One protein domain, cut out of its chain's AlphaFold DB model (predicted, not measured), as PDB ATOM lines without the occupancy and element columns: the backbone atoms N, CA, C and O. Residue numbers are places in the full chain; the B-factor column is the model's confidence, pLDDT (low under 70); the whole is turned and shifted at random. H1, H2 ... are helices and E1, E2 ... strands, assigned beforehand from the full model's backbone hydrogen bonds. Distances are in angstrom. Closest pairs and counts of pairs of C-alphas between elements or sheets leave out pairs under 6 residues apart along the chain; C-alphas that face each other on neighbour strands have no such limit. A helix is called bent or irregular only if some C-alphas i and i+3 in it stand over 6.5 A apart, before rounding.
ATOM      1  N   PHE A 389     148.815 217.116 156.533       96.00
ATOM      2  CA  PHE A 389     149.512 217.886 155.509       96.00
ATOM      3  C   PHE A 389     149.747 217.070 154.238       96.00
ATOM      4  O   PHE A 389     150.033 215.876 154.283       96.00
ATOM      5  N   THR A 390     149.704 217.749 153.095       95.06
ATOM      6  CA  THR A 390     150.211 217.225 151.826       95.06
ATOM      7  C   THR A 390     151.728 217.438 151.721       95.06
ATOM      8  O   THR A 390     152.362 218.068 152.572       95.06
ATOM      9  N   SER A 391     152.342 216.952 150.639       93.88
ATOM     10  CA  SER A 391     153.746 217.242 150.312       93.88
ATOM     11  C   SER A 391     153.969 218.668 149.768       93.88
ATOM     12  O   SER A 391     155.097 219.183 149.802       93.88
ATOM     13  N   GLU A 392     152.905 219.331 149.301       95.44
ATOM     14  CA  GLU A 392     152.941 220.660 148.683       95.44
ATOM     15  C   GLU A 392     153.150 221.768 149.723       95.44
ATOM     16  O   GLU A 392     152.598 221.739 150.826       95.44
ATOM     17  N   ASN A 393     153.916 222.800 149.365       94.50
ATOM     18  CA  ASN A 393     154.012 224.006 150.189       94.50
ATOM     19  C   ASN A 393     152.653 224.714 150.260       94.50
ATOM     20  O   ASN A 393     151.927 224.785 149.271       94.50
ATOM     21  N   GLY A 394     152.320 225.262 151.431       91.25
ATOM     22  CA  GLY A 394     151.057 225.964 151.633       91.25
ATOM     23  C   GLY A 394     150.947 227.273 150.853       91.25
ATOM     24  O   GLY A 394     149.842 227.635 150.460       91.25
ATOM     25  N   ASN A 395     152.087 227.938 150.609       91.69
ATOM     26  CA  ASN A 395     152.208 229.210 149.883       91.69
ATOM     27  C   ASN A 395     151.220 230.289 150.370       91.69
ATOM     28  O   ASN A 395     150.659 231.039 149.576       91.69
ATOM     29  N   TYR A 396     150.998 230.356 151.686       94.44
ATOM     30  CA  TYR A 396     150.055 231.296 152.287       94.44
ATOM     31  C   TYR A 396     150.494 232.748 152.067       94.44
ATOM     32  O   TYR A 396     151.668 233.086 152.235       94.44
ATOM     33  N   THR A 397     149.542 233.626 151.749       94.50
ATOM     34  CA  THR A 397     149.761 235.079 151.820       94.50
ATOM     35  C   THR A 397     149.502 235.539 153.245       94.50
ATOM     36  O   THR A 397     148.461 235.219 153.808       94.50
ATOM     37  N   LEU A 398     150.443 236.273 153.832       96.50
ATOM     38  CA  LEU A 398     150.414 236.647 155.242       96.50
ATOM     39  C   LEU A 398     150.545 238.162 155.351       96.50
ATOM     40  O   LEU A 398     151.424 238.748 154.727       96.50
ATOM     41  N   GLY A 399     149.701 238.801 156.142       95.06
ATOM     42  CA  GLY A 399     149.667 240.252 156.281       95.06
ATOM     43  C   GLY A 399     148.858 240.679 157.494       95.06
ATOM     44  O   GLY A 399     148.382 239.838 158.260       95.06
ATOM     45  N   ALA A 400     148.716 241.986 157.677       92.81
ATOM     46  CA  ALA A 400     147.882 242.551 158.721       92.81
ATOM     47  C   ALA A 400     147.338 243.924 158.314       92.81
ATOM     48  O   ALA A 400     148.059 244.745 157.740       92.81
ATOM     49  N   TRP A 401     146.086 244.199 158.677       88.88
ATOM     50  CA  TRP A 401     145.588 245.560 158.816       88.88
ATOM     51  C   TRP A 401     146.096 246.075 160.162       88.88
ATOM     52  O   TRP A 401     145.453 245.917 161.205       88.88
ATOM     53  N   ALA A 402     147.333 246.571 160.138       80.50
ATOM     54  CA  ALA A 402     148.085 246.885 161.339       80.50
ATOM     55  C   ALA A 402     148.057 248.378 161.666       80.50
ATOM     56  O   ALA A 402     148.704 249.176 160.988       80.50
ATOM     57  N   GLY A 403     147.357 248.736 162.743       81.75
ATOM     58  CA  GLY A 403     147.517 250.035 163.384       81.75
ATOM     59  C   GLY A 403     148.846 250.143 164.139       81.75
ATOM     60  O   GLY A 403     149.437 249.146 164.571       81.75
ATOM     61  N   GLY A 404     149.333 251.371 164.281       85.75
ATOM     62  CA  GLY A 404     150.556 251.704 165.002       85.75
ATOM     63  C   GLY A 404     151.779 251.859 164.107       85.75
ATOM     64  O   GLY A 404     152.810 252.282 164.605       85.75
ATOM     65  N   ILE A 405     151.714 251.566 162.805       90.19
ATOM     66  CA  ILE A 405     152.851 251.814 161.902       90.19
ATOM     67  C   ILE A 405     153.031 253.311 161.617       90.19
ATOM     68  O   ILE A 405     154.147 253.740 161.326       90.19
ATOM     69  N   TYR A 406     151.980 254.127 161.732       90.88
ATOM     70  CA  TYR A 406     152.059 255.569 161.511       90.88
ATOM     71  C   TYR A 406     152.117 256.321 162.837       90.88
ATOM     72  O   TYR A 406     151.424 255.985 163.796       90.88
ATOM     73  N   LYS A 407     152.904 257.405 162.894       88.38
ATOM     74  CA  LYS A 407     153.009 258.224 164.116       88.38
ATOM     75  C   LYS A 407     151.639 258.752 164.533       88.38
ATOM     76  O   LYS A 407     151.349 258.833 165.721       88.38
ATOM     77  N   ALA A 408     150.793 259.070 163.551       87.88
ATOM     78  CA  ALA A 408     149.437 259.561 163.741       87.88
ATOM     79  C   ALA A 408     148.525 258.591 164.515       87.88
ATOM     80  O   ALA A 408     147.633 259.081 165.208       87.88
ATOM     81  N   ASP A 409     148.789 257.281 164.469       86.25
ATOM     82  CA  ASP A 409     147.990 256.242 165.135       86.25
ATOM     83  C   ASP A 409     148.083 256.327 166.671       86.25
ATOM     84  O   ASP A 409     147.233 255.812 167.397       86.25
ATOM     85  N   PHE A 410     149.120 256.987 167.199       84.62
ATOM     86  CA  PHE A 410     149.333 257.112 168.637       84.62
ATOM     87  C   PHE A 410     148.598 258.330 169.233       84.62
ATOM     88  O   PHE A 410     148.479 259.374 168.587       84.62
ATOM     89  N   PRO A 411     148.163 258.265 170.507       79.19
ATOM     90  CA  PRO A 411     147.589 259.412 171.204       79.19
ATOM     91  C   PRO A 411     148.542 260.622 171.242       79.19
ATOM     92  O   PRO A 411     149.755 260.428 171.396       79.19
ATOM     93  N   PRO A 412     148.027 261.870 171.211       79.50
ATOM     94  CA  PRO A 412     148.846 263.086 171.265       79.50
ATOM     95  C   PRO A 412     149.879 263.099 172.402       79.50
ATOM     96  O   PRO A 412     151.030 263.466 172.180       79.50
ATOM     97  N   ALA A 413     149.501 262.619 173.591       74.38
ATOM     98  CA  ALA A 413     150.381 262.557 174.761       74.38
ATOM     99  C   ALA A 413     151.646 261.706 174.545       74.38
ATOM    100  O   ALA A 413     152.673 261.986 175.161       74.38
ATOM    101  N   LEU A 414     151.587 260.690 173.675       74.56
ATOM    102  CA  LEU A 414     152.744 259.876 173.292       74.56
ATOM    103  C   LEU A 414     153.467 260.466 172.081       74.56
ATOM    104  O   LEU A 414     154.691 260.566 172.101       74.56
ATOM    105  N   ARG A 415     152.726 260.915 171.058       83.25
ATOM    106  CA  ARG A 415     153.313 261.513 169.843       83.25
ATOM    107  C   ARG A 415     154.210 262.707 170.152       83.25
ATOM    108  O   ARG A 415     155.236 262.867 169.503       83.25
ATOM    109  N   ASN A 416     153.838 263.507 171.151       82.00
ATOM    110  CA  ASN A 416     154.572 264.709 171.545       82.00
ATOM    111  C   ASN A 416     155.842 264.412 172.365       82.00
ATOM    112  O   ASN A 416     156.620 265.325 172.615       82.00
ATOM    113  N   ARG A 417     156.050 263.161 172.809       84.62
ATOM    114  CA  ARG A 417     157.229 262.739 173.592       84.62
ATOM    115  C   ARG A 417     158.331 262.096 172.751       84.62
ATOM    116  O   ARG A 417     159.394 261.826 173.292       84.62
ATOM    117  N   ILE A 418     158.071 261.816 171.473       85.44
ATOM    118  CA  ILE A 418     159.005 261.138 170.571       85.44
ATOM    119  C   ILE A 418     159.262 262.004 169.338       85.44
ATOM    120  O   ILE A 418     158.326 262.511 168.707       85.44
ATOM    121  N   THR A 419     160.529 262.187 168.984       91.19
ATOM    122  CA  THR A 419     160.908 262.905 167.761       91.19
ATOM    123  C   THR A 419     160.552 262.088 166.515       91.19
ATOM    124  O   THR A 419     160.354 260.871 166.578       91.19
ATOM    125  N   ASP A 420     160.448 262.741 165.356       92.50
ATOM    126  CA  ASP A 420     160.211 262.023 164.096       92.50
ATOM    127  C   ASP A 420     161.370 261.073 163.764       92.50
ATOM    128  O   ASP A 420     161.135 259.968 163.282       92.50
ATOM    129  N   GLU A 421     162.611 261.445 164.094       93.12
ATOM    130  CA  GLU A 421     163.794 260.605 163.878       93.12
ATOM    131  C   GLU A 421     163.756 259.314 164.709       93.12
ATOM    132  O   GLU A 421     163.985 258.218 164.188       93.12
ATOM    133  N   GLU A 422     163.430 259.417 165.999       91.19
ATOM    134  CA  GLU A 422     163.268 258.252 166.874       91.19
ATOM    135  C   GLU A 422     162.132 257.346 166.393       91.19
ATOM    136  O   GLU A 422     162.279 256.120 166.376       91.19
ATOM    137  N   PHE A 423     161.020 257.937 165.946       91.44
ATOM    138  CA  PHE A 423     159.891 257.179 165.422       91.44
ATOM    139  C   PHE A 423     160.230 256.460 164.109       91.44
ATOM    140  O   PHE A 423     159.882 255.292 163.948       91.44
ATOM    141  N   MET A 424     160.970 257.096 163.196       92.56
ATOM    142  CA  MET A 424     161.426 256.457 161.954       92.56
ATOM    143  C   MET A 424     162.324 255.242 162.226       92.56
ATOM    144  O   MET A 424     162.126 254.191 161.610       92.56
ATOM    145  N   LYS A 425     163.247 255.333 163.197       91.81
ATOM    146  CA  LYS A 425     164.079 254.191 163.630       91.81
ATOM    147  C   LYS A 425     163.230 253.050 164.192       91.81
ATOM    148  O   LYS A 425     163.552 251.877 164.000       91.81
ATOM    149  N   TRP A 426     162.150 253.374 164.900       88.62
ATOM    150  CA  TRP A 426     161.198 252.381 165.390       88.62
ATOM    151  C   TRP A 426     160.405 251.729 164.246       88.62
ATOM    152  O   TRP A 426     160.328 250.498 164.193       88.62
ATOM    153  N   GLN A 427     159.903 252.520 163.290       91.75
ATOM    154  CA  GLN A 427     159.228 252.016 162.088       91.75
ATOM    155  C   GLN A 427     160.122 251.044 161.306       91.75
ATOM    156  O   GLN A 427     159.641 250.003 160.863       91.75
ATOM    157  N   ASP A 428     161.422 251.333 161.174       92.38
ATOM    158  CA  ASP A 428     162.372 250.442 160.490       92.38
ATOM    159  C   ASP A 428     162.465 249.076 161.164       92.38
ATOM    160  O   ASP A 428     162.357 248.041 160.504       92.38
ATOM    161  N   ARG A 429     162.594 249.057 162.494       91.81
ATOM    162  CA  ARG A 429     162.632 247.804 163.260       91.81
ATOM    163  C   ARG A 429     161.322 247.029 163.142       91.81
ATOM    164  O   ARG A 429     161.348 245.799 163.109       91.81
ATOM    165  N   LEU A 430     160.187 247.727 163.077       91.50
ATOM    166  CA  LEU A 430     158.886 247.096 162.885       91.50
ATOM    167  C   LEU A 430     158.768 246.461 161.492       91.50
ATOM    168  O   LEU A 430     158.401 245.290 161.394       91.50
ATOM    169  N   LEU A 431     159.162 247.172 160.431       93.56
ATOM    170  CA  LEU A 431     159.208 246.628 159.069       93.56
ATOM    171  C   LEU A 431     160.162 245.424 158.967       93.56
ATOM    172  O   LEU A 431     159.849 244.427 158.314       93.56
ATOM    173  N   GLU A 432     161.297 245.454 159.665       93.88
ATOM    174  CA  GLU A 432     162.201 244.302 159.760       93.88
ATOM    175  C   GLU A 432     161.569 243.114 160.496       93.88
ATOM    176  O   GLU A 432     161.748 241.963 160.083       93.88
ATOM    177  N   ALA A 433     160.809 243.360 161.568       92.31
ATOM    178  CA  ALA A 433     160.066 242.315 162.267       92.31
ATOM    179  C   ALA A 433     158.984 241.695 161.367       92.31
ATOM    180  O   ALA A 433     158.863 240.469 161.313       92.31
ATOM    181  N   TRP A 434     158.258 242.515 160.605       94.31
ATOM    182  CA  TRP A 434     157.276 242.065 159.616       94.31
ATOM    183  C   TRP A 434     157.918 241.222 158.510       94.31
ATOM    184  O   TRP A 434     157.426 240.138 158.189       94.31
ATOM    185  N   SER A 435     159.075 241.649 157.998       94.38
ATOM    186  CA  SER A 435     159.846 240.893 157.007       94.38
ATOM    187  C   SER A 435     160.294 239.527 157.543       94.38
ATOM    188  O   SER A 435     160.108 238.496 156.887       94.38
ATOM    189  N   LYS A 436     160.801 239.473 158.784       93.69
ATOM    190  CA  LYS A 436     161.166 238.216 159.469       93.69
ATOM    191  C   LYS A 436     159.960 237.302 159.703       93.69
ATOM    192  O   LYS A 436     160.115 236.081 159.677       93.69
ATOM    193  N   ALA A 437     158.778 237.882 159.903       93.19
ATOM    194  CA  ALA A 437     157.508 237.167 160.005       93.19
ATOM    195  C   ALA A 437     156.930 236.742 158.642       93.19
ATOM    196  O   ALA A 437     155.892 236.090 158.616       93.19
ATOM    197  N   LYS A 438     157.597 237.073 157.525       94.56
ATOM    198  CA  LYS A 438     157.154 236.777 156.151       94.56
ATOM    199  C   LYS A 438     155.793 237.387 155.802       94.56
ATOM    200  O   LYS A 438     155.070 236.822 154.987       94.56
ATOM    201  N   MET A 439     155.455 238.529 156.402       93.50
ATOM    202  CA  MET A 439     154.221 239.241 156.078       93.50
ATOM    203  C   MET A 439     154.424 240.338 155.022       93.50
ATOM    204  O   MET A 439     155.543 240.814 154.815       93.50
ATOM    205  N   THR A 440     153.336 240.769 154.384       96.25
ATOM    206  CA  THR A 440     153.292 241.973 153.546       96.25
ATOM    207  C   THR A 440     153.552 243.241 154.362       96.25
ATOM    208  O   THR A 440     153.309 243.276 155.565       96.25
ATOM    209  N   GLY A 441     154.004 244.306 153.705       95.75
ATOM    210  CA  GLY A 441     154.170 245.614 154.333       95.75
ATOM    211  C   GLY A 441     152.857 246.399 154.501       95.75
ATOM    212  O   GLY A 441     151.774 245.852 154.279       95.75
ATOM    213  N   PRO A 442     152.943 247.687 154.888       95.25
ATOM    214  CA  PRO A 442     151.773 248.540 155.115       95.25
ATOM    215  C   PRO A 442     151.041 248.882 153.809       95.25
ATOM    216  O   PRO A 442     151.625 248.812 152.727       95.25
ATOM    217  N   PHE A 443     149.769 249.284 153.910       94.62
ATOM    218  CA  PHE A 443     148.948 249.589 152.735       94.62
ATOM    219  C   PHE A 443     149.385 250.848 151.996       94.62
ATOM    220  O   PHE A 443     149.596 251.918 152.571       94.62
ATOM    221  N   LEU A 444     149.383 250.726 150.676       95.31
ATOM    222  CA  LEU A 444     149.310 251.841 149.751       95.31
ATOM    223  C   LEU A 444     147.846 252.304 149.613       95.31
ATOM    224  O   LEU A 444     146.940 251.475 149.728       95.31
ATOM    225  N   PRO A 445     147.592 253.599 149.355       93.44
ATOM    226  CA  PRO A 445     148.580 254.663 149.149       93.44
ATOM    227  C   PRO A 445     149.096 255.309 150.449       93.44
ATOM    228  O   PRO A 445     150.025 256.106 150.411       93.44
ATOM    229  N   TRP A 446     148.552 254.998 151.627       93.19
ATOM    230  CA  TRP A 446     148.928 255.727 152.851       93.19
ATOM    231  C   TRP A 446     150.412 255.606 153.201       93.19
ATOM    232  O   TRP A 446     151.036 256.602 153.571       93.19
ATOM    233  N   ALA A 447     151.008 254.424 153.031       94.12
ATOM    234  CA  ALA A 447     152.425 254.206 153.309       94.12
ATOM    235  C   ALA A 447     153.367 255.024 152.410       94.12
ATOM    236  O   ALA A 447     154.496 255.303 152.801       94.12
ATOM    237  N   GLU A 448     152.931 255.445 151.224       93.19
ATOM    238  CA  GLU A 448     153.788 256.219 150.321       93.19
ATOM    239  C   GLU A 448     153.742 257.727 150.590       93.19
ATOM    240  O   GLU A 448     154.539 258.480 150.033       93.19
ATOM    241  N   THR A 449     152.840 258.168 151.470       89.31
ATOM    242  CA  THR A 449     152.681 259.577 151.836       89.31
ATOM    243  C   THR A 449     153.804 260.012 152.791       89.31
ATOM    244  O   THR A 449     153.928 259.431 153.872       89.31
ATOM    245  N   PRO A 450     154.592 261.063 152.477       86.69
ATOM    246  CA  PRO A 450     155.685 261.521 153.344       86.69
ATOM    247  C   PRO A 450     155.247 261.943 154.754       86.69
ATOM    248  O   PRO A 450     155.990 261.742 155.707       86.69
ATOM    249  N   ALA A 451     154.015 262.445 154.913       87.81
ATOM    250  CA  ALA A 451     153.439 262.799 156.219       87.81
ATOM    251  C   ALA A 451     153.338 261.609 157.198       87.81
ATOM    252  O   ALA A 451     153.228 261.810 158.404       87.81
ATOM    253  N   ASN A 452     153.407 260.375 156.688       91.38
ATOM    254  CA  ASN A 452     153.415 259.149 157.482       91.38
ATOM    255  C   ASN A 452     154.832 258.642 157.817       91.38
ATOM    256  O   ASN A 452     154.972 257.561 158.395       91.38
ATOM    257  N   LEU A 453     155.874 259.412 157.472       92.50
ATOM    258  CA  LEU A 453     157.293 259.144 157.759       92.50
ATOM    259  C   LEU A 453     157.860 257.857 157.120       92.50
ATOM    260  O   LEU A 453     158.904 257.353 157.531       92.50
ATOM    261  N   ILE A 454     157.191 257.329 156.088       93.06
ATOM    262  CA  ILE A 454     157.670 256.176 155.314       93.06
ATOM    263  C   ILE A 454     158.128 256.630 153.923       93.06
ATOM    264  O   ILE A 454     159.327 256.711 153.671       93.06
ATOM    265  N   GLY A 455     157.182 256.964 153.041       94.44
ATOM    266  CA  GLY A 455     157.477 257.436 151.688       94.44
ATOM    267  C   GLY A 455     157.861 256.323 150.707       94.44
ATOM    268  O   GLY A 455     158.276 255.227 151.086       94.44
ATOM    269  N   ILE A 456     157.717 256.602 149.410       95.06
ATOM    270  CA  ILE A 456     157.894 255.587 148.361       95.06
ATOM    271  C   ILE A 456     159.324 255.032 148.259       95.06
ATOM    272  O   ILE A 456     159.498 253.827 148.100       95.06
ATOM    273  N   GLU A 457     160.349 255.872 148.394       95.19
ATOM    274  CA  GLU A 457     161.744 255.437 148.219       95.19
ATOM    275  C   GLU A 457     162.191 254.467 149.317       95.19
ATOM    276  O   GLU A 457     162.867 253.477 149.042       95.19
ATOM    277  N   LYS A 458     161.718 254.672 150.551       94.75
ATOM    278  CA  LYS A 458     161.932 253.729 151.652       94.75
ATOM    279  C   LYS A 458     161.272 252.379 151.374       94.75
ATOM    280  O   LYS A 458     161.880 251.340 151.616       94.75
ATOM    281  N   LEU A 459     160.043 252.379 150.849       96.38
ATOM    282  CA  LEU A 459     159.326 251.149 150.494       96.38
ATOM    283  C   LEU A 459     160.053 250.369 149.391       96.38
ATOM    284  O   LEU A 459     160.196 249.148 149.510       96.38
ATOM    285  N   LYS A 460     160.551 251.066 148.362       97.00
ATOM    286  CA  LYS A 460     161.379 250.483 147.294       97.00
ATOM    287  C   LYS A 460     162.669 249.887 147.842       97.00
ATOM    288  O   LYS A 460     162.976 248.731 147.568       97.00
ATOM    289  N   GLU A 461     163.379 250.619 148.696       96.06
ATOM    290  CA  GLU A 461     164.606 250.121 149.316       96.06
ATOM    291  C   GLU A 461     164.360 248.867 150.168       96.06
ATOM    292  O   GLU A 461     165.057 247.859 150.033       96.06
ATOM    293  N   PHE A 462     163.306 248.864 150.988       95.88
ATOM    294  CA  PHE A 462     162.914 247.672 151.743       95.88
ATOM    295  C   PHE A 462     162.521 246.501 150.836       95.88
ATOM    296  O   PHE A 462     162.866 245.355 151.147       95.88
ATOM    297  N   HIS A 463     161.837 246.762 149.718       97.38
ATOM    298  CA  HIS A 463     161.516 245.744 148.722       97.38
ATOM    299  C   HIS A 463     162.790 245.135 148.125       97.38
ATOM    300  O   HIS A 463     162.930 243.913 148.148       97.38
ATOM    301  N   ARG A 464     163.758 245.951 147.683       97.25
ATOM    302  CA  ARG A 464     165.050 245.472 147.156       97.25
ATOM    303  C   ARG A 464     165.801 244.611 148.164       97.25
ATOM    304  O   ARG A 464     166.282 243.535 147.825       97.25
ATOM    305  N   ARG A 465     165.864 245.068 149.417       96.44
ATOM    306  CA  ARG A 465     166.624 244.408 150.485       96.44
ATOM    307  C   ARG A 465     165.987 243.106 150.973       96.44
ATOM    308  O   ARG A 465     166.701 242.201 151.393       96.44
ATOM    309  N   THR A 466     164.654 243.017 150.983       95.69
ATOM    310  CA  THR A 466     163.943 241.940 151.703       95.69
ATOM    311  C   THR A 466     162.935 241.149 150.871       95.69
ATOM    312  O   THR A 466     162.454 240.111 151.327       95.69
ATOM    313  N   GLY A 467     162.578 241.636 149.684       95.88
ATOM    314  CA  GLY A 467     161.490 241.106 148.861       95.88
ATOM    315  C   GLY A 467     160.083 241.440 149.374       95.88
ATOM    316  O   GLY A 467     159.111 240.930 148.820       95.88
ATOM    317  N   THR A 631     131.819 239.461 158.665       96.94
ATOM    318  CA  THR A 631     131.562 238.330 159.553       96.94
ATOM    319  C   THR A 631     132.056 238.583 160.968       96.94
ATOM    320  O   THR A 631     132.260 237.627 161.706       96.94
ATOM    321  N   THR A 632     132.223 239.838 161.382       96.44
ATOM    322  CA  THR A 632     132.733 240.191 162.715       96.44
ATOM    323  C   THR A 632     131.962 239.479 163.824       96.44
ATOM    324  O   THR A 632     132.529 238.639 164.521       96.44
ATOM    325  N   ALA A 633     130.652 239.709 163.923       93.12
ATOM    326  CA  ALA A 633     129.794 239.040 164.896       93.12
ATOM    327  C   ALA A 633     128.965 237.882 164.318       93.12
ATOM    328  O   ALA A 633     128.678 236.920 165.030       93.12
ATOM    329  N   GLY A 634     128.539 237.978 163.056       94.88
ATOM    330  CA  GLY A 634     127.531 237.099 162.456       94.88
ATOM    331  C   GLY A 634     127.743 236.892 160.957       94.88
ATOM    332  O   GLY A 634     128.877 236.783 160.507       94.88
ATOM    333  N   ILE A 635     126.655 236.800 160.198       95.75
ATOM    334  CA  ILE A 635     126.639 236.649 158.740       95.75
ATOM    335  C   ILE A 635     126.088 237.944 158.125       95.75
ATOM    336  O   ILE A 635     125.011 238.405 158.517       95.75
ATOM    337  N   ASP A 636     126.810 238.520 157.163       95.69
ATOM    338  CA  ASP A 636     126.373 239.698 156.409       95.69
ATOM    339  C   ASP A 636     125.365 239.375 155.293       95.69
ATOM    340  O   ASP A 636     124.841 238.269 155.160       95.69
ATOM    341  N   LEU A 637     125.058 240.389 154.484       96.31
ATOM    342  CA  LEU A 637     123.984 240.379 153.494       96.31
ATOM    343  C   LEU A 637     124.489 240.057 152.075       96.31
ATOM    344  O   LEU A 637     123.677 239.993 151.149       96.31
ATOM    345  N   THR A 638     125.795 239.813 151.912       97.50
ATOM    346  CA  THR A 638     126.403 239.445 150.626       97.50
ATOM    347  C   THR A 638     126.070 238.008 150.217       97.50
ATOM    348  O   THR A 638     125.994 237.106 151.049       97.50
ATOM    349  N   ASP A 639     125.875 237.799 148.914       98.00
ATOM    350  CA  ASP A 639     125.673 236.488 148.292       98.00
ATOM    351  C   ASP A 639     127.003 235.970 147.730       98.00
ATOM    352  O   ASP A 639     127.381 236.244 146.587       98.00
ATOM    353  N   VAL A 640     127.746 235.234 148.557       97.88
ATOM    354  CA  VAL A 640     129.104 234.773 148.223       97.88
ATOM    355  C   VAL A 640     129.121 233.934 146.945       97.88
ATOM    356  O   VAL A 640     130.006 234.118 146.106       97.88
ATOM    357  N   ALA A 641     128.136 233.046 146.773       97.50
ATOM    358  CA  ALA A 641     128.054 232.199 145.593       97.50
ATOM    359  C   ALA A 641     127.896 233.058 144.338       97.50
ATOM    360  O   ALA A 641     128.684 232.895 143.408       97.50
ATOM    361  N   LEU A 642     126.960 234.018 144.333       97.56
ATOM    362  CA  LEU A 642     126.737 234.928 143.204       97.56
ATOM    363  C   LEU A 642     127.972 235.769 142.847       97.56
ATOM    364  O   LEU A 642     128.219 236.000 141.662       97.56
ATOM    365  N   LEU A 643     128.718 236.235 143.849       97.50
ATOM    366  CA  LEU A 643     129.826 237.180 143.675       97.50
ATOM    367  C   LEU A 643     131.159 236.501 143.316       97.50
ATOM    368  O   LEU A 643     131.999 237.117 142.662       97.50
ATOM    369  N   SER A 644     131.350 235.235 143.699       96.00
ATOM    370  CA  SER A 644     132.616 234.504 143.532       96.00
ATOM    371  C   SER A 644     133.212 234.499 142.116       96.00
ATOM    372  O   SER A 644     134.419 234.709 142.000       96.00
ATOM    373  N   PRO A 645     132.443 234.340 141.020       95.25
ATOM    374  CA  PRO A 645     133.020 234.368 139.671       95.25
ATOM    375  C   PRO A 645     133.750 235.672 139.314       95.25
ATOM    376  O   PRO A 645     134.622 235.669 138.446       95.25
ATOM    377  N   GLU A 646     133.414 236.775 139.985       95.12
ATOM    378  CA  GLU A 646     133.952 238.104 139.691       95.12
ATOM    379  C   GLU A 646     135.076 238.524 140.642       95.12
ATOM    380  O   GLU A 646     135.441 239.695 140.668       95.12
ATOM    381  N   SER A 647     135.619 237.628 141.469       91.69
ATOM    382  CA  SER A 647     136.675 237.965 142.434       91.69
ATOM    383  C   SER A 647     137.689 236.839 142.566       91.69
ATOM    384  O   SER A 647     137.314 235.692 142.799       91.69
ATOM    385  N   THR A 648     138.983 237.164 142.463       94.25
ATOM    386  CA  THR A 648     140.054 236.178 142.678       94.25
ATOM    387  C   THR A 648     140.045 235.711 144.127       94.25
ATOM    388  O   THR A 648     140.030 234.507 144.380       94.25
ATOM    389  N   TRP A 649     139.993 236.653 145.075       97.31
ATOM    390  CA  TRP A 649     139.841 236.368 146.501       97.31
ATOM    391  C   TRP A 649     138.569 237.004 147.066       97.31
ATOM    392  O   TRP A 649     138.199 238.115 146.678       97.31
ATOM    393  N   ILE A 650     137.943 236.319 148.026       98.25
ATOM    394  CA  ILE A 650     136.873 236.857 148.878       98.25
ATOM    395  C   ILE A 650     137.348 236.827 150.330       98.25
ATOM    396  O   ILE A 650     137.901 235.827 150.794       98.25
ATOM    397  N   GLY A 651     137.160 237.942 151.030       97.50
ATOM    398  CA  GLY A 651     137.567 238.134 152.418       97.50
ATOM    399  C   GLY A 651     136.449 237.811 153.399       97.50
ATOM    400  O   GLY A 651     135.286 237.984 153.049       97.50
ATOM    401  N   CYS A 652     136.794 237.385 154.616       97.75
ATOM    402  CA  CYS A 652     135.909 237.381 155.785       97.75
ATOM    403  C   CYS A 652     136.698 237.712 157.064       97.75
ATOM    404  O   CYS A 652     137.831 237.260 157.222       97.75
ATOM    405  N   ASP A 653     136.103 238.452 157.993       96.00
ATOM    406  CA  ASP A 653     136.714 238.979 159.228       96.00
ATOM    407  C   ASP A 653     136.079 238.432 160.529       96.00
ATOM    408  O   ASP A 653     135.481 239.161 161.321       96.00
ATOM    409  N   PRO A 654     136.191 237.124 160.809       97.50
ATOM    410  CA  PRO A 654     135.536 236.535 161.969       97.50
ATOM    411  C   PRO A 654     136.156 236.997 163.292       97.50
ATOM    412  O   PRO A 654     137.318 236.679 163.573       97.50
ATOM    413  N   TYR A 655     135.358 237.653 164.147       97.25
ATOM    414  CA  TYR A 655     135.760 238.144 165.474       97.25
ATOM    415  C   TYR A 655     134.956 237.456 166.590       97.25
ATOM    416  O   TYR A 655     133.940 237.986 167.050       97.25
ATOM    417  N   PRO A 656     135.418 236.293 167.095       95.69
ATOM    418  CA  PRO A 656     134.682 235.502 168.084       95.69
ATOM    419  C   PRO A 656     134.265 236.281 169.332       95.69
ATOM    420  O   PRO A 656     133.211 236.007 169.896       95.69
ATOM    421  N   THR A 657     135.038 237.287 169.747       92.12
ATOM    422  CA  THR A 657     134.684 238.119 170.909       92.12
ATOM    423  C   THR A 657     133.458 239.002 170.671       92.12
ATOM    424  O   THR A 657     132.658 239.189 171.584       92.12
ATOM    425  N   SER A 658     133.245 239.481 169.441       92.62
ATOM    426  CA  SER A 658     132.027 240.202 169.057       92.62
ATOM    427  C   SER A 658     130.832 239.266 168.974       92.62
ATOM    428  O   SER A 658     129.764 239.562 169.505       92.62
ATOM    429  N   THR A 659     131.027 238.081 168.390       93.69
ATOM    430  CA  THR A 659     130.005 237.029 168.360       93.69
ATOM    431  C   THR A 659     129.579 236.618 169.761       93.69
ATOM    432  O   THR A 659     128.385 236.500 170.020       93.69
ATOM    433  N   ALA A 660     130.525 236.428 170.682       87.56
ATOM    434  CA  ALA A 660     130.221 236.105 172.071       87.56
ATOM    435  C   ALA A 660     129.449 237.240 172.739       87.56
ATOM    436  O   ALA A 660     128.455 236.987 173.419       87.56
ATOM    437  N   ALA A 661     129.879 238.478 172.491       79.56
ATOM    438  CA  ALA A 661     129.235 239.655 173.028       79.56
ATOM    439  C   ALA A 661     127.816 239.856 172.501       79.56
ATOM    440  O   ALA A 661     127.042 240.418 173.248       79.56
ATOM    441  N   LEU A 662     127.460 239.435 171.277       82.19
ATOM    442  CA  LEU A 662     126.112 239.628 170.712       82.19
ATOM    443  C   LEU A 662     125.201 238.396 170.798       82.19
ATOM    444  O   LEU A 662     124.000 238.549 170.997       82.19
ATOM    445  N   TYR A 663     125.754 237.193 170.645       86.50
ATOM    446  CA  TYR A 663     125.003 235.939 170.476       86.50
ATOM    447  C   TYR A 663     125.397 234.849 171.489       86.50
ATOM    448  O   TYR A 663     124.900 233.722 171.431       86.50
ATOM    449  N   GLY A 664     126.296 235.168 172.425       81.62
ATOM    450  CA  GLY A 664     126.756 234.271 173.480       81.62
ATOM    451  C   GLY A 664     127.872 233.311 173.057       81.62
ATOM    452  O   GLY A 664     128.073 232.996 171.881       81.62
ATOM    453  N   MET A 665     128.597 232.794 174.056       83.44
ATOM    454  CA  MET A 665     129.781 231.949 173.840       83.44
ATOM    455  C   MET A 665     129.506 230.719 172.976       83.44
ATOM    456  O   MET A 665     130.338 230.367 172.146       83.44
ATOM    457  N   ALA A 666     128.336 230.089 173.103       85.50
ATOM    458  CA  ALA A 666     128.010 228.890 172.334       85.50
ATOM    459  C   ALA A 666     128.016 229.136 170.812       85.50
ATOM    460  O   ALA A 666     128.450 228.270 170.051       85.50
ATOM    461  N   ARG A 667     127.619 230.337 170.367       94.06
ATOM    462  CA  ARG A 667     127.693 230.752 168.959       94.06
ATOM    463  C   ARG A 667     129.099 231.202 168.540       94.06
ATOM    464  O   ARG A 667     129.391 231.256 167.349       94.06
ATOM    465  N   ALA A 668     129.971 231.512 169.496       94.12
ATOM    466  CA  ALA A 668     131.276 232.109 169.249       94.12
ATOM    467  C   ALA A 668     132.430 231.107 169.099       94.12
ATOM    468  O   ALA A 668     133.351 231.378 168.332       94.12
ATOM    469  N   VAL A 669     132.395 229.963 169.803       93.25
ATOM    470  CA  VAL A 669     133.532 229.011 169.890       93.25
ATOM    471  C   VAL A 669     134.107 228.627 168.522       93.25
ATOM    472  O   VAL A 669     135.323 228.575 168.349       93.25
ATOM    473  N   TYR A 670     133.239 228.378 167.542       97.81
ATOM    474  CA  TYR A 670     133.619 227.940 166.201       97.81
ATOM    475  C   TYR A 670     133.371 229.004 165.131       97.81
ATOM    476  O   TYR A 670     133.299 228.689 163.944       97.81
ATOM    477  N   HIS A 671     133.186 230.266 165.531       98.31
ATOM    478  CA  HIS A 671     132.799 231.336 164.613       98.31
ATOM    479  C   HIS A 671     133.828 231.549 163.499       98.31
ATOM    480  O   HIS A 671     133.457 231.652 162.334       98.31
ATOM    481  N   THR A 672     135.122 231.510 163.826       98.44
ATOM    482  CA  THR A 672     136.196 231.603 162.829       98.44
ATOM    483  C   THR A 672     136.121 230.484 161.797       98.44
ATOM    484  O   THR A 672     136.165 230.750 160.596       98.44
ATOM    485  N   GLY A 673     135.970 229.237 162.243       98.38
ATOM    486  CA  GLY A 673     135.848 228.087 161.354       98.38
ATOM    487  C   GLY A 673     134.588 228.142 160.495       98.38
ATOM    488  O   GLY A 673     134.667 227.915 159.289       98.38
ATOM    489  N   PHE A 674     133.450 228.499 161.091       98.75
ATOM    490  CA  PHE A 674     132.167 228.617 160.402       98.75
ATOM    491  C   PHE A 674     132.198 229.680 159.299       98.75
ATOM    492  O   PHE A 674     131.840 229.380 158.159       98.75
ATOM    493  N   SER A 675     132.676 230.891 159.605       98.62
ATOM    494  CA  SER A 675     132.765 231.988 158.633       98.62
ATOM    495  C   SER A 675     133.668 231.630 157.455       98.62
ATOM    496  O   SER A 675     133.295 231.862 156.302       98.62
ATOM    497  N   VAL A 676     134.815 230.996 157.721       98.62
ATOM    498  CA  VAL A 676     135.726 230.548 156.661       98.62
ATOM    499  C   VAL A 676     135.107 229.411 155.852       98.62
ATOM    500  O   VAL A 676     135.131 229.482 154.629       98.62
ATOM    501  N   LYS A 677     134.504 228.401 156.494       98.44
ATOM    502  CA  LYS A 677     133.922 227.245 155.794       98.44
ATOM    503  C   LYS A 677     132.787 227.649 154.873       98.44
ATOM    504  O   LYS A 677     132.766 227.243 153.717       98.44
ATOM    505  N   MET A 678     131.858 228.456 155.383       98.00
ATOM    506  CA  MET A 678     130.732 228.958 154.604       98.00
ATOM    507  C   MET A 678     131.226 229.778 153.413       98.00
ATOM    508  O   MET A 678     130.777 229.554 152.293       98.00
ATOM    509  N   THR A 679     132.195 230.673 153.631       98.25
ATOM    510  CA  THR A 679     132.767 231.479 152.545       98.25
ATOM    511  C   THR A 679     133.483 230.595 151.520       98.25
ATOM    512  O   THR A 679     133.214 230.723 150.334       98.25
ATOM    513  N   ALA A 680     134.328 229.655 151.951       97.62
ATOM    514  CA  ALA A 680     135.106 228.781 151.068       97.62
ATOM    515  C   ALA A 680     134.238 227.825 150.245       97.62
ATOM    516  O   ALA A 680     134.524 227.563 149.079       97.62
ATOM    517  N   ASP A 681     133.174 227.294 150.842       97.62
ATOM    518  CA  ASP A 681     132.289 226.367 150.149       97.62
ATOM    519  C   ASP A 681     131.425 227.060 149.100       97.62
ATOM    520  O   ASP A 681     131.264 226.513 148.005       97.62
ATOM    521  N   LEU A 682     130.894 228.245 149.431       97.25
ATOM    522  CA  LEU A 682     130.062 229.042 148.530       97.25
ATOM    523  C   LEU A 682     130.901 229.746 147.456       97.25
ATOM    524  O   LEU A 682     130.429 229.915 146.333       97.25
ATOM    525  N   ALA A 683     132.151 230.111 147.757       95.25
ATOM    526  CA  ALA A 683     133.068 230.763 146.827       95.25
ATOM    527  C   ALA A 683     133.748 229.772 145.867       95.25
ATOM    528  O   ALA A 683     134.970 229.652 145.818       95.25
ATOM    529  N   ALA A 684     132.962 229.058 145.058       87.69
ATOM    530  CA  ALA A 684     133.460 227.992 144.184       87.69
ATOM    531  C   ALA A 684     134.523 228.431 143.148       87.69
ATOM    532  O   ALA A 684     135.166 227.572 142.538       87.69
ATOM    533  N   LYS A 685     134.686 229.739 142.909       93.94
ATOM    534  CA  LYS A 685     135.621 230.325 141.935       93.94
ATOM    535  C   LYS A 685     136.655 231.269 142.562       93.94
ATOM    536  O   LYS A 685     137.434 231.852 141.814       93.94
ATOM    537  N   SER A 686     136.692 231.398 143.890       96.44
ATOM    538  CA  SER A 686     137.597 232.317 144.592       96.44
ATOM    539  C   SER A 686     138.372 231.607 145.697       96.44
ATOM    540  O   SER A 686     137.891 230.650 146.300       96.44
ATOM    541  N   GLU A 687     139.562 232.110 146.015       96.62
ATOM    542  CA  GLU A 687     140.263 231.723 147.242       96.62
ATOM    543  C   GLU A 687     139.780 232.574 148.425       96.62
ATOM    544  O   GLU A 687     139.328 233.710 148.258       96.62
ATOM    545  N   VAL A 688     139.872 232.032 149.643       97.75
ATOM    546  CA  VAL A 688     139.429 232.743 150.849       97.75
ATOM    547  C   VAL A 688     140.592 233.447 151.529       97.75
ATOM    548  O   VAL A 688     141.582 232.819 151.928       97.75
ATOM    549  N   CYS A 689     140.426 234.756 151.701       97.88
ATOM    550  CA  CYS A 689     141.212 235.571 152.610       97.88
ATOM    551  C   CYS A 689     140.479 235.663 153.953       97.88
ATOM    552  O   CYS A 689     139.296 235.983 154.004       97.88
ATOM    553  N   VAL A 690     141.158 235.364 155.053       98.19
ATOM    554  CA  VAL A 690     140.607 235.542 156.397       98.19
ATOM    555  C   VAL A 690     141.295 236.714 157.081       98.19
ATOM    556  O   VAL A 690     142.519 236.841 157.018       98.19
ATOM    557  N   MET A 691     140.519 237.543 157.771       97.06
ATOM    558  CA  MET A 691     141.002 238.646 158.593       97.06
ATOM    559  C   MET A 691     140.702 238.389 160.070       97.06
ATOM    560  O   MET A 691     139.778 238.975 160.624       97.06
ATOM    561  N   PRO A 692     141.422 237.468 160.729       96.00
ATOM    562  CA  PRO A 692     141.122 237.089 162.104       96.00
ATOM    563  C   PRO A 692     141.451 238.213 163.097       96.00
ATOM    564  O   PRO A 692     142.356 239.028 162.880       96.00
ATOM    565  N   GLN A 693     140.729 238.222 164.221       94.94
ATOM    566  CA  GLN A 693     140.943 239.152 165.331       94.94
ATOM    567  C   GLN A 693     142.352 238.996 165.928       94.94
ATOM    568  O   GLN A 693     142.721 237.930 166.414       94.94
ATOM    569  N   GLY A 694     143.112 240.090 165.975       93.56
ATOM    570  CA  GLY A 694     144.405 240.200 166.662       93.56
ATOM    571  C   GLY A 694     144.453 241.344 167.681       93.56
ATOM    572  O   GLY A 694     145.525 241.871 167.965       93.56
ATOM    573  N   PHE A 695     143.297 241.781 168.191       92.69
ATOM    574  CA  PHE A 695     143.145 242.987 169.010       92.69
ATOM    575  C   PHE A 695     142.090 242.828 170.105       92.69
ATOM    576  O   PHE A 695     141.331 241.859 170.111       92.69
ATOM    577  N   ILE A 696     142.051 243.784 171.036       89.00
ATOM    578  CA  ILE A 696     141.005 243.856 172.061       89.00
ATOM    579  C   ILE A 696     139.711 244.313 171.396       89.00
ATOM    580  O   ILE A 696     139.659 245.417 170.858       89.00
ATOM    581  N   TYR A 697     138.669 243.491 171.472       88.94
ATOM    582  CA  TYR A 697     137.366 243.820 170.904       88.94
ATOM    583  C   TYR A 697     136.245 243.370 171.837       88.94
ATOM    584  O   TYR A 697     136.403 242.382 172.551       88.94
ATOM    585  N   HIS A 698     135.166 244.160 171.916       82.12
ATOM    586  CA  HIS A 698     134.087 244.001 172.909       82.12
ATOM    587  C   HIS A 698     134.584 243.745 174.344       82.12
ATOM    588  O   HIS A 698     134.017 242.955 175.095       82.12
ATOM    589  N   GLY A 699     135.676 244.413 174.724       75.31
ATOM    590  CA  GLY A 699     136.250 244.265 176.053       75.31
ATOM    591  C   GLY A 699     136.846 242.896 176.341       75.31
ATOM    592  O   GLY A 699     136.850 242.485 177.491       75.31
ATOM    593  N   PHE A 700     137.343 242.185 175.328       83.25
ATOM    594  CA  PHE A 700     138.078 240.937 175.508       83.25
ATOM    595  C   PHE A 700     139.404 240.979 174.739       83.25
ATOM    596  O   PHE A 700     139.428 241.237 173.532       83.25
ATOM    597  N   LYS A 701     140.520 240.714 175.433       87.06
ATOM    598  CA  LYS A 701     141.847 240.523 174.834       87.06
ATOM    599  C   LYS A 701     142.042 239.040 174.484       87.06
ATOM    600  O   LYS A 701     141.983 238.217 175.401       87.06
ATOM    601  N   PRO A 702     142.336 238.686 173.218       89.50
ATOM    602  CA  PRO A 702     142.715 237.322 172.864       89.50
ATOM    603  C   PRO A 702     143.922 236.835 173.679       89.50
ATOM    604  O   PRO A 702     144.803 237.616 174.044       89.50
ATOM    605  N   SER A 703     143.979 235.539 173.953       86.19
ATOM    606  CA  SER A 703     145.178 234.844 174.425       86.19
ATOM    607  C   SER A 703     146.023 234.350 173.246       86.19
ATOM    608  O   SER A 703     145.605 234.390 172.088       86.19
ATOM    609  N   ARG A 704     147.230 233.845 173.520       87.56
ATOM    610  CA  ARG A 704     148.069 233.226 172.478       87.56
ATOM    611  C   ARG A 704     147.445 231.939 171.949       87.56
ATOM    612  O   ARG A 704     147.575 231.613 170.773       87.56
ATOM    613  N   GLU A 705     146.777 231.205 172.825       88.62
ATOM    614  CA  GLU A 705     146.047 229.990 172.501       88.62
ATOM    615  C   GLU A 705     144.866 230.297 171.575       88.62
ATOM    616  O   GLU A 705     144.679 229.569 170.603       88.62
ATOM    617  N   ASP A 706     144.162 231.415 171.790       93.06
ATOM    618  CA  ASP A 706     143.090 231.872 170.894       93.06
ATOM    619  C   ASP A 706     143.630 232.162 169.484       93.06
ATOM    620  O   ASP A 706     143.070 231.689 168.501       93.06
ATOM    621  N   ILE A 707     144.774 232.849 169.363       95.06
ATOM    622  CA  ILE A 707     145.415 233.133 168.062       95.06
ATOM    623  C   ILE A 707     145.753 231.848 167.294       95.06
ATOM    624  O   ILE A 707     145.502 231.746 166.088       95.06
ATOM    625  N   ARG A 708     146.311 230.847 167.983       95.00
ATOM    626  CA  ARG A 708     146.622 229.539 167.384       95.00
ATOM    627  C   ARG A 708     145.362 228.788 166.980       95.00
ATOM    628  O   ARG A 708     145.325 228.204 165.900       95.00
ATOM    629  N   GLU A 709     144.347 228.804 167.835       95.94
ATOM    630  CA  GLU A 709     143.071 228.145 167.585       95.94
ATOM    631  C   GLU A 709     142.341 228.766 166.395       95.94
ATOM    632  O   GLU A 709     141.929 228.045 165.490       95.94
ATOM    633  N   TRP A 710     142.230 230.092 166.342       97.94
ATOM    634  CA  TRP A 710     141.583 230.791 165.233       97.94
ATOM    635  C   TRP A 710     142.337 230.561 163.925       97.94
ATOM    636  O   TRP A 710     141.712 230.310 162.900       97.94
ATOM    637  N   THR A 711     143.672 230.492 163.969       97.81
ATOM    638  CA  THR A 711     144.481 230.087 162.810       97.81
ATOM    639  C   THR A 711     144.174 228.650 162.379       97.81
ATOM    640  O   THR A 711     143.983 228.388 161.190       97.81
ATOM    641  N   ALA A 712     144.101 227.706 163.324       97.31
ATOM    642  CA  ALA A 712     143.790 226.308 163.035       97.31
ATOM    643  C   ALA A 712     142.386 226.152 162.430       97.31
ATOM    644  O   ALA A 712     142.228 225.451 161.427       97.31
ATOM    645  N   GLN A 713     141.387 226.842 162.992       98.25
ATOM    646  CA  GLN A 713     140.032 226.886 162.450       98.25
ATOM    647  C   GLN A 713     140.011 227.477 161.041       98.25
ATOM    648  O   GLN A 713     139.387 226.891 160.160       98.25
ATOM    649  N   SER A 714     140.711 228.580 160.786       98.31
ATOM    650  CA  SER A 714     140.778 229.157 159.445       98.31
ATOM    651  C   SER A 714     141.418 228.204 158.434       98.31
ATOM    652  O   SER A 714     140.851 227.960 157.369       98.31
ATOM    653  N   LEU A 715     142.574 227.623 158.763       97.44
ATOM    654  CA  LEU A 715     143.301 226.745 157.847       97.44
ATOM    655  C   LEU A 715     142.496 225.491 157.497       97.44
ATOM    656  O   LEU A 715     142.316 225.198 156.317       97.44
ATOM    657  N   LYS A 716     141.967 224.770 158.497       96.94
ATOM    658  CA  LYS A 716     141.242 223.508 158.258       96.94
ATOM    659  C   LYS A 716     139.924 223.697 157.500       96.94
ATOM    660  O   LYS A 716     139.430 222.750 156.897       96.94
ATOM    661  N   ASN A 717     139.372 224.913 157.515       97.94
ATOM    662  CA  ASN A 717     138.143 225.264 156.806       97.94
ATOM    663  C   ASN A 717     138.387 225.937 155.439       97.94
ATOM    664  O   ASN A 717     137.416 226.271 154.765       97.94
ATOM    665  N   GLY A 718     139.644 226.089 154.996       95.56
ATOM    666  CA  GLY A 718     139.967 226.449 153.609       95.56
ATOM    667  C   GLY A 718     140.609 227.819 153.378       95.56
ATOM    668  O   GLY A 718     140.792 228.191 152.220       95.56
ATOM    669  N   ALA A 719     140.986 228.565 154.423       97.06
ATOM    670  CA  ALA A 719     141.675 229.845 154.242       97.06
ATOM    671  C   ALA A 719     143.058 229.674 153.582       97.06
ATOM    672  O   ALA A 719     143.847 228.803 153.962       97.06
ATOM    673  N   ARG A 720     143.363 230.546 152.613       94.75
ATOM    674  CA  ARG A 720     144.644 230.586 151.875       94.75
ATOM    675  C   ARG A 720     145.442 231.857 152.137       94.75
ATOM    676  O   ARG A 720     146.673 231.818 152.135       94.75
ATOM    677  N   HIS A 721     144.749 232.952 152.422       96.81
ATOM    678  CA  HIS A 721     145.354 234.251 152.701       96.81
ATOM    679  C   HIS A 721     144.934 234.697 154.098       96.81
ATOM    680  O   HIS A 721     143.783 234.519 154.484       96.81
ATOM    681  N   PHE A 722     145.876 235.228 154.868       96.31
ATOM    682  CA  PHE A 722     145.678 235.651 156.248       96.31
ATOM    683  C   PHE A 722     146.070 237.102 156.393       96.31
ATOM    684  O   PHE A 722     147.202 237.486 156.091       96.31
ATOM    685  N   PHE A 723     145.132 237.890 156.891       94.50
ATOM    686  CA  PHE A 723     145.283 239.320 156.991       94.50
ATOM    687  C   PHE A 723     144.750 239.826 158.330       94.50
ATOM    688  O   PHE A 723     143.637 240.323 158.437       94.50
ATOM    689  N   TRP A 724     145.545 239.644 159.382       94.94
ATOM    690  CA  TRP A 724     145.152 239.930 160.763       94.94
ATOM    691  C   TRP A 724     144.651 241.358 160.940       94.94
ATOM    692  O   TRP A 724     145.333 242.301 160.545       94.94
ATOM    693  N   TYR A 725     143.516 241.535 161.606       94.25
ATOM    694  CA  TYR A 725     143.105 242.864 162.034       94.25
ATOM    695  C   TYR A 725     143.624 243.111 163.447       94.25
ATOM    696  O   TYR A 725     143.237 242.419 164.391       94.25
ATOM    697  N   THR A 726     144.526 244.077 163.607       90.62
ATOM    698  CA  THR A 726     145.184 244.330 164.899       90.62
ATOM    699  C   THR A 726     144.659 245.589 165.590       90.62
ATOM    700  O   THR A 726     145.301 246.091 166.517       90.62
ATOM    701  N   GLY A 727     143.493 246.095 165.168       82.31
ATOM    702  CA  GLY A 727     142.926 247.351 165.662       82.31
ATOM    703  C   GLY A 727     143.919 248.512 165.575       82.31
ATOM    704  O   GLY A 727     144.961 248.413 164.922       82.31
ATOM    705  N   ASP A 728     143.627 249.601 166.284       69.88
ATOM    706  CA  ASP A 728     144.448 250.810 166.168       69.88
ATOM    707  C   ASP A 728     145.834 250.657 166.813       69.88
ATOM    708  O   ASP A 728     146.794 251.244 166.331       69.88
ATOM    709  N   LEU A 729     145.979 249.863 167.886       82.25
ATOM    710  CA  LEU A 729     147.234 249.778 168.655       82.25
ATOM    711  C   LEU A 729     147.456 248.430 169.376       82.25
ATOM    712  O   LEU A 729     147.997 248.417 170.487       82.25
ATOM    713  N   ALA A 730     147.079 247.273 168.811       86.62
ATOM    714  CA  ALA A 730     147.366 245.988 169.479       86.62
ATOM    715  C   ALA A 730     148.866 245.741 169.698       86.62
ATOM    716  O   ALA A 730     149.230 245.109 170.683       86.62
ATOM    717  N   ILE A 731     149.745 246.307 168.862       85.56
ATOM    718  CA  ILE A 731     151.199 246.271 169.086       85.56
ATOM    719  C   ILE A 731     151.604 246.804 170.473       85.56
ATOM    720  O   ILE A 731     152.590 246.345 171.044       85.56
ATOM    721  N   ARG A 732     150.807 247.722 171.040       82.12
ATOM    722  CA  ARG A 732     150.966 248.274 172.390       82.12
ATOM    723  C   ARG A 732     150.050 247.583 173.401       82.12
ATOM    724  O   ARG A 732     150.508 247.125 174.440       82.12
ATOM    725  N   ASN A 733     148.752 247.520 173.103       79.50
ATOM    726  CA  ASN A 733     147.713 247.122 174.063       79.50
ATOM    727  C   ASN A 733     147.564 245.593 174.201       79.50
ATOM    728  O   ASN A 733     146.932 245.114 175.137       79.50
ATOM    729  N   ALA A 734     148.128 244.826 173.268       84.25
ATOM    730  CA  ALA A 734     148.096 243.366 173.231       84.25
ATOM    731  C   ALA A 734     149.405 242.817 172.625       84.25
ATOM    732  O   ALA A 734     149.395 241.976 171.728       84.25
ATOM    733  N   SER A 735     150.554 243.327 173.082       84.81
ATOM    734  CA  SER A 735     151.873 243.035 172.493       84.81
ATOM    735  C   SER A 735     152.244 241.545 172.518       84.81
ATOM    736  O   SER A 735     152.931 241.056 171.618       84.81
ATOM    737  N   ASP A 736     151.751 240.793 173.504       82.69
ATOM    738  CA  ASP A 736     151.892 239.342 173.601       82.69
ATOM    739  C   ASP A 736     151.113 238.594 172.513       82.69
ATOM    740  O   ASP A 736     151.623 237.604 171.983       82.69
ATOM    741  N   VAL A 737     149.923 239.092 172.169       87.88
ATOM    742  CA  VAL A 737     149.073 238.613 171.068       87.88
ATOM    743  C   VAL A 737     149.703 238.971 169.728       87.88
ATOM    744  O   VAL A 737     149.853 238.111 168.865       87.88
ATOM    745  N   TYR A 738     150.154 240.218 169.576       91.19
ATOM    746  CA  TYR A 738     150.830 240.691 168.368       91.19
ATOM    747  C   TYR A 738     152.116 239.895 168.099       91.19
ATOM    748  O   TYR A 738     152.394 239.500 166.971       91.19
ATOM    749  N   SER A 739     152.888 239.584 169.144       89.56
ATOM    750  CA  SER A 739     154.086 238.743 169.022       89.56
ATOM    751  C   SER A 739     153.750 237.306 168.603       89.56
ATOM    752  O   SER A 739     154.462 236.728 167.780       89.56
ATOM    753  N   GLU A 740     152.670 236.725 169.139       90.81
ATOM    754  CA  GLU A 740     152.193 235.398 168.727       90.81
ATOM    755  C   GLU A 740     151.735 235.401 167.265       90.81
ATOM    756  O   GLU A 740     152.106 234.499 166.520       90.81
ATOM    757  N   MET A 741     151.024 236.442 166.823       93.31
ATOM    758  CA  MET A 741     150.635 236.645 165.424       93.31
ATOM    759  C   MET A 741     151.856 236.642 164.488       93.31
ATOM    760  O   MET A 741     151.870 235.920 163.491       93.31
ATOM    761  N   LEU A 742     152.915 237.396 164.818       93.06
ATOM    762  CA  LEU A 742     154.165 237.387 164.042       93.06
ATOM    763  C   LEU A 742     154.802 235.989 163.994       93.06
ATOM    764  O   LEU A 742     155.283 235.551 162.945       93.06
ATOM    765  N   GLY A 743     154.795 235.279 165.125       91.44
ATOM    766  CA  GLY A 743     155.273 233.900 165.220       91.44
ATOM    767  C   GLY A 743     154.456 232.932 164.360       91.44
ATOM    768  O   GLY A 743     155.034 232.084 163.675       91.44
ATOM    769  N   MET A 744     153.131 233.086 164.343       92.56
ATOM    770  CA  MET A 744     152.229 232.294 163.508       92.56
ATOM    771  C   MET A 744     152.453 232.552 162.029       92.56
ATOM    772  O   MET A 744     152.638 231.584 161.298       92.56
ATOM    773  N   ASN A 745     152.578 233.809 161.596       95.00
ATOM    774  CA  ASN A 745     152.920 234.114 160.205       95.00
ATOM    775  C   ASN A 745     154.237 233.428 159.797       95.00
ATOM    776  O   ASN A 745     154.285 232.706 158.801       95.00
ATOM    777  N   ARG A 746     155.290 233.531 160.619       92.12
ATOM    778  CA  ARG A 746     156.566 232.854 160.333       92.12
ATOM    779  C   ARG A 746     156.412 231.334 160.220       92.12
ATOM    780  O   ARG A 746     157.005 230.734 159.327       92.12
ATOM    781  N   ARG A 747     155.639 230.710 161.115       91.12
ATOM    782  CA  ARG A 747     155.369 229.265 161.079       91.12
ATOM    783  C   ARG A 747     154.622 228.897 159.800       91.12
ATOM    784  O   ARG A 747     155.078 228.021 159.066       91.12
ATOM    785  N   MET A 748     153.537 229.607 159.503       93.88
ATOM    786  CA  MET A 748     152.690 229.393 158.331       93.88
ATOM    787  C   MET A 748     153.460 229.534 157.024       93.88
ATOM    788  O   MET A 748     153.276 228.713 156.134       93.88
ATOM    789  N   ALA A 749     154.395 230.479 156.926       93.25
ATOM    790  CA  ALA A 749     155.231 230.646 155.738       93.25
ATOM    791  C   ALA A 749     156.038 229.385 155.366       93.25
ATOM    792  O   ALA A 749     156.406 229.211 154.207       93.25
ATOM    793  N   SER A 750     156.306 228.505 156.335       90.94
ATOM    794  CA  SER A 750     156.990 227.218 156.127       90.94
ATOM    795  C   SER A 750     156.055 226.006 156.142       90.94
ATOM    796  O   SER A 750     156.496 224.883 155.896       90.94
ATOM    797  N   MET A 751     154.770 226.207 156.445       93.44
ATOM    798  CA  MET A 751     153.808 225.117 156.545       93.44
ATOM    799  C   MET A 751     153.467 224.555 155.170       93.44
ATOM    800  O   MET A 751     153.314 225.271 154.174       93.44
ATOM    801  N   LYS A 752     153.284 223.238 155.145       95.50
ATOM    802  CA  LYS A 752     152.686 222.541 154.017       95.50
ATOM    803  C   LYS A 752     151.198 222.867 153.914       95.50
ATOM    804  O   LYS A 752     150.575 223.418 154.830       95.50
ATOM    805  N   LYS A 753     150.632 222.573 152.754       94.44
ATOM    806  CA  LYS A 753     149.201 222.685 152.501       94.44
ATOM    807  C   LYS A 753     148.474 221.590 153.274       94.44
ATOM    808  O   LYS A 753     148.916 220.448 153.275       94.44
ATOM    809  N   LEU A 754     147.374 221.933 153.935       95.94
ATOM    810  CA  LEU A 754     146.505 220.922 154.534       95.94
ATOM    811  C   LEU A 754     145.807 220.100 153.445       95.94
ATOM    812  O   LEU A 754     145.396 220.651 152.417       95.94
ATOM    813  N   ASP A 755     145.655 218.803 153.701       95.25
ATOM    814  CA  ASP A 755     144.909 217.867 152.865       95.25
ATOM    815  C   ASP A 755     143.403 218.009 153.127       95.25
ATOM    816  O   ASP A 755     142.775 217.266 153.883       95.25
ATOM    817  N   ILE A 756     142.842 219.075 152.563       94.62
ATOM    818  CA  ILE A 756     141.426 219.414 152.683       94.62
ATOM    819  C   ILE A 756     140.643 218.653 151.602       94.62
ATOM    820  O   ILE A 756     140.938 218.839 150.415       94.62
ATOM    821  N   PRO A 757     139.623 217.847 151.960       93.62
ATOM    822  CA  PRO A 757     138.859 217.104 150.966       93.62
ATOM    823  C   PRO A 757     138.129 218.033 149.984       93.62
ATOM    824  O   PRO A 757     137.499 219.020 150.369       93.62
ATOM    825  N   LYS A 758     138.205 217.708 148.690       90.12
ATOM    826  CA  LYS A 758     137.593 218.514 147.618       90.12
ATOM    827  C   LYS A 758     136.100 218.228 147.447       90.12
ATOM    828  O   LYS A 758     135.317 219.157 147.247       90.12
TER     829      LYS A 758
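AT A GLANCE: This is residues 389 to 467 and 631 to 758 of the 999 residues of an uncharacterized protein of Lentisphaeria bacterium (UniProt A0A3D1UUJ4). A strongly twisted wall of four parallel strands has three helices, H10, H8 and H7, side by side over one face. Beyond its E2 edge lie H2 and H3, while H1 lies off the end of E2 at residue 401, far from the mean of the C-alphas; H5 and H6 form a small corner at one end of H7, and E1 pairs with E6 near one end of H10. The 207 printed residues hold ten named helices and six named strands, in the order E1 E2 H1 H2 H3 H4 E3 H5 H6 H7 E4 H8 E5 H9 H10 E6. The class is mixed, helices and strands; the whole is compact, with a radius of gyration of the C-alphas of 17.8 A and spans of 52 by 38 by 31 A.

HOW THE PARTS SIT: The sheet runs E2, residues 397 to 401, E5, 719 to 725, E4, 687 to 690, and E3, 649 to 652. Within hydrogen-bond range are N 399 and O 722 of E2 and E5, 2.8 A, N 690 and O 721 of E4 and E5, 2.8 A, and N 652 and O 689 of E3 and E4, 2.9 A. H7, residues 671 to 682, H8, 704 to 716, and H10, 735 to 750, are on the same face, at heights over the sheet of 8.6, 11.0 and 10.2 A: two layers, helices on one face of a sheet. H7 and H8 touch at a shallow tilt of 17 degrees, closest at the C-alphas of Gly 673 and Gln 713, 4.5 A. H8 and H10 touch at 33 degrees, shallow but only just short of steep, closest at the C-alphas of Arg 704 and Val 737, 5.7 A. H5, residues 656 to 663, touches H6, 665 to 668, with the C-alphas of Pro 656 and Ala 668 4.9 A apart. Two strand-helix-strand units, parallel neighbour strands with helices between, are E3, H5 H6 H7, E4 and the right-handed crossover E4, H8, E5. H4, residues 640 to 646, touches H7, closest at the C-alphas of Ala 641 and Leu 682, 4.8 A; it is irregular, C-alphas 642 and 645 being 7.2 A apart. H2, residues 420 to 436, only just touches H10, with 3 pairs of C-alphas within 8 A, the closest those of Lys 436 and Arg 746, 7.1 A. H3, residues 456 to 466, is close to H2 but not clearly touching, the closest C-alphas, Ser 435 and Thr 466, being 6.8 A apart. H9, residues 730 to 733, and H10 touch only at the corner, and only just, with 3 pairs of C-alphas within 8 A, the closest those of Ile 731 and Tyr 738, 5.6 A. H1, residues 412 to 415, touches no helix. E1, residues 389 to 393, and E6, 752 to 754, are antiparallel, with N 390 and O 753 2.8 A apart. Every O i to N i+4 pair is within hydrogen-bond range in H2, H3, H5, H7 and H8; H10 has 11 of 12, H4 1 of 3 with 2 of 4 O i to N i+3 pairs, and H1, H6 and H9 are too short for an O i to N i+4 pair.

IN THESE COORDINATES: E1 begins at C-alpha 389 (149.512, 217.886, 155.509), and E6 ends at C-alpha 754 (146.505, 220.922, 154.534). From first to last C-alpha H2 is 24.3 A long, H10 23.3 A, H8 18.5 A, H7 16.5 A, H3 15.3 A and E5 15.2 A.

THE WHOLE: The C-alphas farthest apart, of Arg 417 and Lys 758, are 54.9 A apart. Residues 468 to 630 are not printed, and C-alphas 467 and 631 are 31.9 A apart across the cut. The links H2 to H3 and E4 to H8 are long. Mean pLDDT of the printed part is 92.4; residue 728 alone is under 70.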